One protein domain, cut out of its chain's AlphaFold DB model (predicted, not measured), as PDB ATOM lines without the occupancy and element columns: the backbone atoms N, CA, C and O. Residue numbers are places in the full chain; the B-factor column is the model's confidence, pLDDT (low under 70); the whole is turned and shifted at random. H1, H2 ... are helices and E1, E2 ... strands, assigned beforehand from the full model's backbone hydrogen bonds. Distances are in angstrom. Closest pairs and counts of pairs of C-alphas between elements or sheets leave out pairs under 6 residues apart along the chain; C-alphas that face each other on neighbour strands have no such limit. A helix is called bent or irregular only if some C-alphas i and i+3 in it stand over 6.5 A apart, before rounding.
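Overview. This is residues 3 to 67 of the 152 residues of an uncharacterized protein of bacterium 1xD8-6 (UniProt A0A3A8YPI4). A twisted sheet, built on the long hairpin of E1 and E2, is covered on one face by one bent helix, H1, whose two arms fold back on each other as a V. Arm H1b runs along E1, arm H1a packs by the beginning of E2, and the short strands E3 and E4 make the sheet's two edges. The printed part has 65 residues with four named strands and one named helix, in the order E1 E2 E3 H1 E4; the sheet is mixed, ordered E3, E2, E1, E4, and the class is mixed, helices and strands. The whole is compact, with a radius of gyration of the C-alphas of 11.5 A, and rounded, spanning 34 by 24 by 20 A.

Along the chain. E1, residues 4 to 12, begins at C-alpha 4 (43.494, 19.734, 32.568), is 21.1 A long and bends by 73 degrees at residue 7. E2, residues 15 to 22, is 21.5 A long and bends by 51 degrees at residue 19. E3 holds residues 30 to 33. H1, residues 35 to 59, was assigned as one helix by its hydrogen bonds but is bent, with C-alphas 43 and 46 9.5 A apart; its arms are H1a, residues 35 to 43, 12.3 A, and H1b, residues 46 to 59, 19.8 A. E4, residues 61 to 63, ends at C-alpha 63 (37.242, 22.387, 27.157).

Arrangement. E1, E2 and E3 form a meander, each strand the antiparallel neighbour of the one before. In the hairpin E1 and E2, N 10 and O 17 are 2.8 A apart, within hydrogen-bond range; in the hairpin E2 and E3, N 18 and O 32 are 2.9 A apart. E4 is the parallel neighbour of E1, with N 6 and O 62 at 2.8 A. E3, H1 and E4 form a split strand-helix-strand unit, two strands running the same way with E2 and E1 between them, and its crossover is right-handed. The sheet and the arms make two layers, the helix on one face. H1b is over E1 at a height over the sheet of 9.7 A and runs along the strands, at 5 degrees to E1 on the local plane. H1a is on the sheet at a height of 5.4 A, over none of its strands, but only just, with 2 of its C-alphas falling on E2; the closest C-alphas of H1a and E2, Ser 38 and Gly 15, are 4.7 A apart. H1a and H1b touch, H1b with residues 47 to 52 alone, closest at the C-alphas of Tyr 41 and Leu 49, 5.2 A; they run opposite ways at a tilt of 35.4 degrees, only just steep. In H1a and H1b every O i to N i+4 pair is within hydrogen-bond range. E3 and E4 are apart.

Size, cuts and confidence. The two C-alphas farthest apart, those of Thr 26 and Ala 43, are 34.4 A apart. The printed part has no cut and no long link; the link from E2 to E3, 7 residues, is short, and the others are tight. The mean pLDDT of the printed part is 96.4, and no printed residue is under 70.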
ATOM      1  N   THR A   3      43.461  15.075  33.737       93.38
ATOM      2  CA  THR A   3      43.125  15.929  32.592       93.38
ATOM      3  C   THR A   3      43.033  17.377  33.053       93.38
ATOM      4  O   THR A   3      42.400  17.664  34.071       93.38
ATOM      5  N   GLU A   4      43.626  18.301  32.300       95.94
ATOM      6  CA  GLU A   4      43.494  19.734  32.568       95.94
ATOM      7  C   GLU A   4      42.158  20.244  32.012       95.94
ATOM      8  O   GLU A   4      41.940  20.286  30.799       95.94
ATOM      9  N   LEU A   5      41.237  20.638  32.888       97.12
ATOM     10  CA  LEU A   5      39.937  21.162  32.484       97.12
ATOM     11  C   LEU A   5      40.042  22.673  32.302       97.12
ATOM     12  O   LEU A   5      40.242  23.394  33.272       97.12
ATOM     13  N   ILE A   6      39.862  23.174  31.082       98.06
ATOM     14  CA  ILE A   6      39.990  24.595  30.736       98.06
ATOM     15  C   ILE A   6      38.608  25.189  30.479       98.06
ATOM     16  O   ILE A   6      37.891  24.725  29.591       98.06
ATOM     17  N   ASN A   7      38.237  26.251  31.199       97.50
ATOM     18  CA  ASN A   7      36.962  26.946  30.972       97.50
ATOM     19  C   ASN A   7      37.086  28.341  30.349       97.50
ATOM     20  O   ASN A   7      36.085  28.904  29.900       97.50
ATOM     21  N   ARG A   8      38.293  28.907  30.288       98.25
ATOM     22  CA  ARG A   8      38.548  30.195  29.636       98.25
ATOM     23  C   ARG A   8      40.025  30.337  29.287       98.25
ATOM     24  O   ARG A   8      40.891  29.948  30.060       98.25
ATOM     25  N   ILE A   9      40.285  30.950  28.137       98.31
ATOM     26  CA  ILE A   9      41.618  31.352  27.675       98.31
ATOM     27  C   ILE A   9      41.516  32.834  27.319       98.31
ATOM     28  O   ILE A   9      40.531  33.263  26.715       98.31
ATOM     29  N   THR A  10      42.451  33.666  27.755       97.88
ATOM     30  CA  THR A  10      42.387  35.111  27.506       97.88
ATOM     31  C   THR A  10      43.779  35.672  27.302       97.88
ATOM     32  O   THR A  10      44.639  35.522  28.161       97.88
ATOM     33  N   VAL A  11      43.978  36.357  26.181       97.69
ATOM     34  CA  VAL A  11      45.184  37.148  25.932       97.69
ATOM     35  C   VAL A  11      45.019  38.503  26.616       97.69
ATOM     36  O   VAL A  11      44.010  39.186  26.423       97.69
ATOM     37  N   LYS A  12      45.998  38.882  27.433       96.75
ATOM     38  CA  LYS A  12      46.129  40.203  28.056       96.75
ATOM     39  C   LYS A  12      47.452  40.836  27.620       96.75
ATOM     40  O   LYS A  12      48.276  40.183  26.990       96.75
ATOM     41  N   LYS A  13      47.663  42.108  27.978       94.62
ATOM     42  CA  LYS A  13      48.883  42.862  27.631       94.62
ATOM     43  C   LYS A  13      50.170  42.160  28.083       94.62
ATOM     44  O   LYS A  13      51.195  42.297  27.434       94.62
ATOM     45  N   ASP A  14      50.115  41.458  29.207       95.12
ATOM     46  CA  ASP A  14      51.251  40.801  29.848       95.12
ATOM     47  C   ASP A  14      51.348  39.299  29.536       95.12
ATOM     48  O   ASP A  14      52.259  38.637  30.035       95.12
ATOM     49  N   GLY A  15      50.440  38.738  28.732       97.44
ATOM     50  CA  GLY A  15      50.527  37.356  28.256       97.44
ATOM     51  C   GLY A  15      49.194  36.615  28.209       97.44
ATOM     52  O   GLY A  15      48.107  37.193  28.305       97.44
ATOM     53  N   VAL A  16      49.287  35.296  28.063       98.62
ATOM     54  CA  VAL A  16      48.145  34.388  27.941       98.62
ATOM     55  C   VAL A  16      47.754  33.853  29.312       98.62
ATOM     56  O   VAL A  16      48.557  33.256  30.030       98.62
ATOM     57  N   TYR A  17      46.486  34.032  29.661       98.50
ATOM     58  CA  TYR A  17      45.883  33.516  30.879       98.50
ATOM     59  C   TYR A  17      44.987  32.326  30.565       98.50
ATOM     60  O   TYR A  17      44.125  32.402  29.684       98.50
ATOM     61  N   VAL A  18      45.154  31.257  31.334       98.25
ATOM     62  CA  VAL A  18      44.300  30.070  31.298       98.25
ATOM     63  C   VAL A  18      43.539  30.010  32.613       98.25
ATOM     64  O   VAL A  18      44.077  30.308  33.676       98.25
ATOM     65  N   SER A  19      42.249  29.716  32.526       97.88
ATOM     66  CA  SER A  19      41.400  29.435  33.673       97.88
ATOM     67  C   SER A  19      41.074  27.957  33.649       97.88
ATOM     68  O   SER A  19      40.368  27.493  32.744       97.88
ATOM     69  N   SER A  20      41.631  27.223  34.602       96.56
ATOM     70  CA  SER A  20      41.599  25.768  34.588       96.56
ATOM     71  C   SER A  20      41.691  25.162  35.986       96.56
ATOM     72  O   SER A  20      41.907  25.874  36.970       96.56
ATOM     73  N   HIS A  21      41.450  23.857  36.071       94.56
ATOM     74  CA  HIS A  21      41.829  23.028  37.209       94.56
ATOM     75  C   HIS A  21      42.054  21.584  36.741       94.56
ATOM     76  O   HIS A  21      41.555  21.167  35.691       94.56
ATOM     77  N   SER A  22      42.772  20.808  37.548       92.75
ATOM     78  CA  SER A  22      42.974  19.381  37.306       92.75
ATOM     79  C   SER A  22      41.696  18.593  37.583       92.75
ATOM     80  O   SER A  22      41.022  18.836  38.583       92.75
ATOM     81  N   SER A  23      41.394  17.585  36.763       92.19
ATOM     82  CA  SER A  23      40.287  16.649  37.002       92.19
ATOM     83  C   SER A  23      40.395  15.873  38.322       92.19
ATOM     84  O   SER A  23      39.406  15.306  38.773       92.19
ATOM     85  N   ASN A  24      41.590  15.818  38.922       92.38
ATOM     86  CA  ASN A  24      41.825  15.178  40.219       92.38
ATOM     87  C   ASN A  24      41.609  16.128  41.404       92.38
ATOM     88  O   ASN A  24      41.730  15.706  42.552       92.38
ATOM     89  N   ASP A  25      41.348  17.403  41.132       85.44
ATOM     90  CA  ASP A  25      41.170  18.439  42.136       85.44
ATOM     91  C   ASP A  25      39.698  18.869  42.188       85.44
ATOM     92  O   ASP A  25      39.026  18.997  41.163       85.44
ATOM     93  N   THR A  26      39.197  19.101  43.398       86.31
ATOM     94  CA  THR A  26      37.872  19.686  43.649       86.31
ATOM     95  C   THR A  26      37.913  21.211  43.709       86.31
ATOM     96  O   THR A  26      36.877  21.852  43.893       86.31
ATOM     97  N   SER A  27      39.105  21.799  43.609       87.19
ATOM     98  CA  SER A  27      39.305  23.239  43.623       87.19
ATOM     99  C   SER A  27      38.548  23.908  42.474       87.19
ATOM    100  O   SER A  27      38.518  23.390  41.355       87.19
ATOM    101  N   PRO A  28      37.952  25.087  42.715       92.00
ATOM    102  CA  PRO A  28      37.345  25.870  41.654       92.00
ATOM    103  C   PRO A  28      38.346  26.207  40.544       92.00
ATOM    104  O   PRO A  28      39.553  26.319  40.771       92.00
ATOM    105  N   TYR A  29      37.818  26.479  39.349       94.62
ATOM    106  CA  TYR A  29      38.596  27.089  38.276       94.62
ATOM    107  C   TYR A  29      39.288  28.355  38.774       94.62
ATOM    108  O   TYR A  29      38.632  29.277  39.268       94.62
ATOM    109  N   HIS A  30      40.596  28.431  38.570       95.31
ATOM    110  CA  HIS A  30      41.374  29.620  38.875       95.31
ATOM    111  C   HIS A  30      42.107  30.087  37.624       95.31
ATOM    112  O   HIS A  30      42.502  29.294  36.772       95.31
ATOM    113  N   SER A  31      42.267  31.404  37.500       96.75
ATOM    114  CA  SER A  31      42.985  31.998  36.378       96.75
ATOM    115  C   SER A  31      44.448  32.193  36.738       96.75
ATOM    116  O   SER A  31      44.758  32.814  37.750       96.75
ATOM    117  N   TRP A  32      45.334  31.737  35.865       96.94
ATOM    118  CA  TRP A  32      46.776  31.875  36.019       96.94
ATOM    119  C   TRP A  32      47.414  32.248  34.681       96.94
ATOM    120  O   TRP A  32      46.872  31.969  33.608       96.94
ATOM    121  N   ARG A  33      48.558  32.936  34.738       97.88
ATOM    122  CA  ARG A  33      49.340  33.282  33.546       97.88
ATOM    123  C   ARG A  33      50.127  32.056  33.100       97.88
ATOM    124  O   ARG A  33      51.024  31.608  33.813       97.88
ATOM    125  N   CYS A  34      49.830  31.536  31.915       98.00
ATOM    126  CA  CYS A  34      50.543  30.393  31.367       98.00
ATOM    127  C   CYS A  34      51.814  30.863  30.660       98.00
ATOM    128  O   CYS A  34      51.751  31.460  29.585       98.00
ATOM    129  N   LYS A  35      52.974  30.611  31.279       98.00
ATOM    130  CA  LYS A  35      54.273  31.071  30.769       98.00
ATOM    131  C   LYS A  35      54.553  30.551  29.354       98.00
ATOM    132  O   LYS A  35      54.802  31.369  28.480       98.00
ATOM    133  N   GLY A  36      54.414  29.244  29.118       97.44
ATOM    134  CA  GLY A  36      54.685  28.643  27.805       97.44
ATOM    135  C   GLY A  36      53.777  29.181  26.695       97.44
ATOM    136  O   GLY A  36      54.265  29.598  25.650       97.44
ATOM    137  N   LEU A  37      52.464  29.278  26.942       98.31
ATOM    138  CA  LEU A  37      51.544  29.881  25.968       98.31
ATOM    139  C   LEU A  37      51.834  31.367  25.732       98.31
ATOM    140  O   LEU A  37      51.642  31.847  24.620       98.31
ATOM    141  N   SER A  38      52.283  32.092  26.761       98.50
ATOM    142  CA  SER A  38      52.662  33.502  26.621       98.50
ATOM    143  C   SER A  38      53.896  33.654  25.736       98.50
ATOM    144  O   SER A  38      53.865  34.449  24.813       98.50
ATOM    145  N   GLU A  39      54.939  32.855  25.960       98.50
ATOM    146  CA  GLU A  39      56.169  32.887  25.156       98.50
ATOM    147  C   GLU A  39      55.899  32.537  23.686       98.50
ATOM    148  O   GLU A  39      56.384  33.222  22.788       98.50
ATOM    149  N   ILE A  40      55.068  31.522  23.435       98.19
ATOM    150  CA  ILE A  40      54.660  31.152  22.073       98.19
ATOM    151  C   ILE A  40      53.831  32.268  21.432       98.19
ATOM    152  O   ILE A  40      54.052  32.607  20.272       98.19
ATOM    153  N   TYR A  41      52.883  32.856  22.163       98.38
ATOM    154  CA  TYR A  41      52.078  33.958  21.641       98.38
ATOM    155  C   TYR A  41      52.928  35.198  21.342       98.38
ATOM    156  O   TYR A  41      52.717  35.845  20.320       98.38
ATOM    157  N   ASP A  42      53.908  35.512  22.185       98.19
ATOM    158  CA  ASP A  42      54.812  36.640  21.967       98.19
ATOM    159  C   ASP A  42      55.703  36.416  20.729       98.19
ATOM    160  O   ASP A  42      55.972  37.361  19.987       98.19
ATOM    161  N   ALA A  43      56.124  35.172  20.470       98.12
ATOM    162  CA  ALA A  43      56.980  34.825  19.332       98.12
ATOM    163  C   ALA A  43      56.219  34.654  18.003       98.12
ATOM    164  O   ALA A  43      56.704  35.060  16.948       98.12
ATOM    165  N   GLU A  44      55.039  34.035  18.035       97.88
ATOM    166  CA  GLU A  44      54.324  33.550  16.842       97.88
ATOM    167  C   GLU A  44      52.897  34.113  16.710       97.88
ATOM    168  O   GLU A  44      52.165  33.803  15.761       97.88
ATOM    169  N   GLY A  45      52.468  34.938  17.664       97.62
ATOM    170  CA  GLY A  45      51.134  35.519  17.708       97.62
ATOM    171  C   GLY A  45      50.024  34.485  17.908       97.62
ATOM    172  O   GLY A  45      50.213  33.381  18.426       97.62
ATOM    173  N   GLN A  46      48.820  34.848  17.456       97.31
ATOM    174  CA  GLN A  46      47.627  34.010  17.605       97.31
ATOM    175  C   GLN A  46      47.775  32.642  16.925       97.31
ATOM    176  O   GLN A  46      47.228  31.665  17.425       97.31
ATOM    177  N   LYS A  47      48.534  32.553  15.823       96.94
ATOM    178  CA  LYS A  47      48.751  31.289  15.106       96.94
ATOM    179  C   LYS A  47      49.491  30.271  15.980       96.94
ATOM    180  O   LYS A  47      49.048  29.129  16.072       96.94
ATOM    181  N   GLY A  48      50.571  30.690  16.644       97.81
ATOM    182  CA  GLY A  48      51.305  29.823  17.568       97.81
ATOM    183  C   GLY A  48      50.468  29.437  18.786       97.81
ATOM    184  O   GLY A  48      50.429  28.267  19.164       97.81
ATOM    185  N   LEU A  49      49.726  30.395  19.354       98.38
ATOM    186  CA  LEU A  49      48.808  30.116  20.462       98.38
ATOM    187  C   LEU A  49      47.741  29.086  20.077       98.38
ATOM    188  O   LEU A  49      47.460  28.176  20.852       98.38
ATOM    189  N   ASP A  50      47.153  29.201  18.887       98.38
ATOM    190  CA  ASP A  50      46.149  28.244  18.436       98.38
ATOM    191  C   ASP A  50      46.725  26.842  18.262       98.38
ATOM    192  O   ASP A  50      46.100  25.882  18.711       98.38
ATOM    193  N   ARG A  51      47.920  26.723  17.664       98.19
ATOM    194  CA  ARG A  51      48.632  25.443  17.538       98.19
ATOM    195  C   ARG A  51      48.824  24.795  18.904       98.19
ATOM    196  O   ARG A  51      48.487  23.624  19.067       98.19
ATOM    197  N   GLU A  52      49.320  25.549  19.884       98.25
ATOM    198  CA  GLU A  52      49.620  24.988  21.202       98.25
ATOM    199  C   GLU A  52      48.353  24.642  21.986       98.25
ATOM    200  O   GLU A  52      48.286  23.586  22.607       98.25
ATOM    201  N   VAL A  53      47.294  25.453  21.903       98.31
ATOM    202  CA  VAL A  53      46.012  25.096  22.530       98.31
ATOM    203  C   VAL A  53      45.429  23.837  21.888       98.31
ATOM    204  O   VAL A  53      44.966  22.957  22.609       98.31
ATOM    205  N   ILE A  54      45.470  23.697  20.560       98.31
ATOM    206  CA  ILE A  54      45.025  22.465  19.893       98.31
ATOM    207  C   ILE A  54      45.855  21.269  20.355       98.31
ATOM    208  O   ILE A  54      45.269  20.250  20.718       98.31
ATOM    209  N   ARG A  55      47.184  21.403  20.421       97.81
ATOM    210  CA  ARG A  55      48.070  20.373  20.971       97.81
ATOM    211  C   ARG A  55      47.629  19.937  22.369       97.81
ATOM    212  O   ARG A  55      47.412  18.750  22.596       97.81
ATOM    213  N   MET A  56      47.430  20.888  23.286       97.62
ATOM    214  CA  MET A  56      46.964  20.595  24.646       97.62
ATOM    215  C   MET A  56      45.670  19.773  24.631       97.62
ATOM    216  O   MET A  56      45.551  18.805  25.376       97.62
ATOM    217  N   LEU A  57      44.715  20.127  23.765       97.38
ATOM    218  CA  LEU A  57      43.413  19.458  23.672       97.38
ATOM    219  C   LEU A  57      43.455  18.044  23.081       97.38
ATOM    220  O   LEU A  57      42.483  17.303  23.232       97.38
ATOM    221  N   TYR A  58      44.529  17.685  22.381       95.75
ATOM    222  CA  TYR A  58      44.768  16.322  21.907       95.75
ATOM    223  C   TYR A  58      45.624  15.504  22.880       95.75
ATOM    224  O   TYR A  58      45.517  14.281  22.881       95.75
ATOM    225  N   GLU A  59      46.456  16.150  23.703       94.88
ATOM    226  CA  GLU A  59      47.404  15.451  24.578       94.88
ATOM    227  C   GLU A  59      46.893  15.268  26.015       94.88
ATOM    228  O   GLU A  59      47.056  14.186  26.575       94.88
ATOM    229  N   TYR A  60      46.303  16.295  26.639       95.19
ATOM    230  CA  TYR A  60      46.018  16.244  28.084       95.19
ATOM    231  C   TYR A  60      44.932  17.198  28.609       95.19
ATOM    232  O   TYR A  60      44.694  17.230  29.819       95.19
ATOM    233  N   ALA A  61      44.285  17.999  27.760       97.00
ATOM    234  CA  ALA A  61      43.335  19.023  28.187       97.00
ATOM    235  C   ALA A  61      41.939  18.859  27.572       97.00
ATOM    236  O   ALA A  61      41.767  18.355  26.465       97.00
ATOM    237  N   GLU A  62      40.926  19.375  28.268       96.88
ATOM    238  CA  GLU A  62      39.539  19.393  27.802       96.88
ATOM    239  C   GLU A  62      38.877  20.755  28.011       96.88
ATOM    240  O   GLU A  62      39.070  21.425  29.026       96.88
ATOM    241  N   LEU A  63      38.015  21.147  27.071       97.50
ATOM    242  CA  LEU A  63      37.242  22.387  27.157       97.50
ATOM    243  C   LEU A  63      35.941  22.190  27.939       97.50
ATOM    244  O   LEU A  63      35.057  21.432  27.525       97.50
ATOM    245  N   ARG A  64      35.748  22.967  29.005       96.12
ATOM    246  CA  ARG A  64      34.543  22.952  29.847       96.12
ATOM    247  C   ARG A  64      33.806  24.291  29.811       96.12
ATOM    248  O   ARG A  64      34.404  25.355  29.727       96.12
ATOM    249  N   GLY A  65      32.476  24.237  29.849       94.25
ATOM    250  CA  GLY A  65      31.628  25.428  29.743       94.25
ATOM    251  C   GLY A  65      31.592  26.055  28.342       94.25
ATOM    252  O   GLY A  65      32.037  25.468  27.351       94.25
ATOM    253  N   THR A  66      31.016  27.255  28.264       95.25
ATOM    254  CA  THR A  66      30.593  27.912  27.012       95.25
ATOM    255  C   THR A  66      31.227  29.289  26.799       95.25
ATOM    256  O   THR A  66      30.751  30.074  25.981       95.25
ATOM    257  N   HIS A  67      32.304  29.612  27.523       97.50
ATOM    258  CA  HIS A  67      32.952  30.915  27.388       97.50
ATOM    259  C   HIS A  67      33.395  31.166  25.936       97.50
ATOM    260  O   HIS A  67      34.009  30.303  25.305       97.50
TER     261      HIS A  67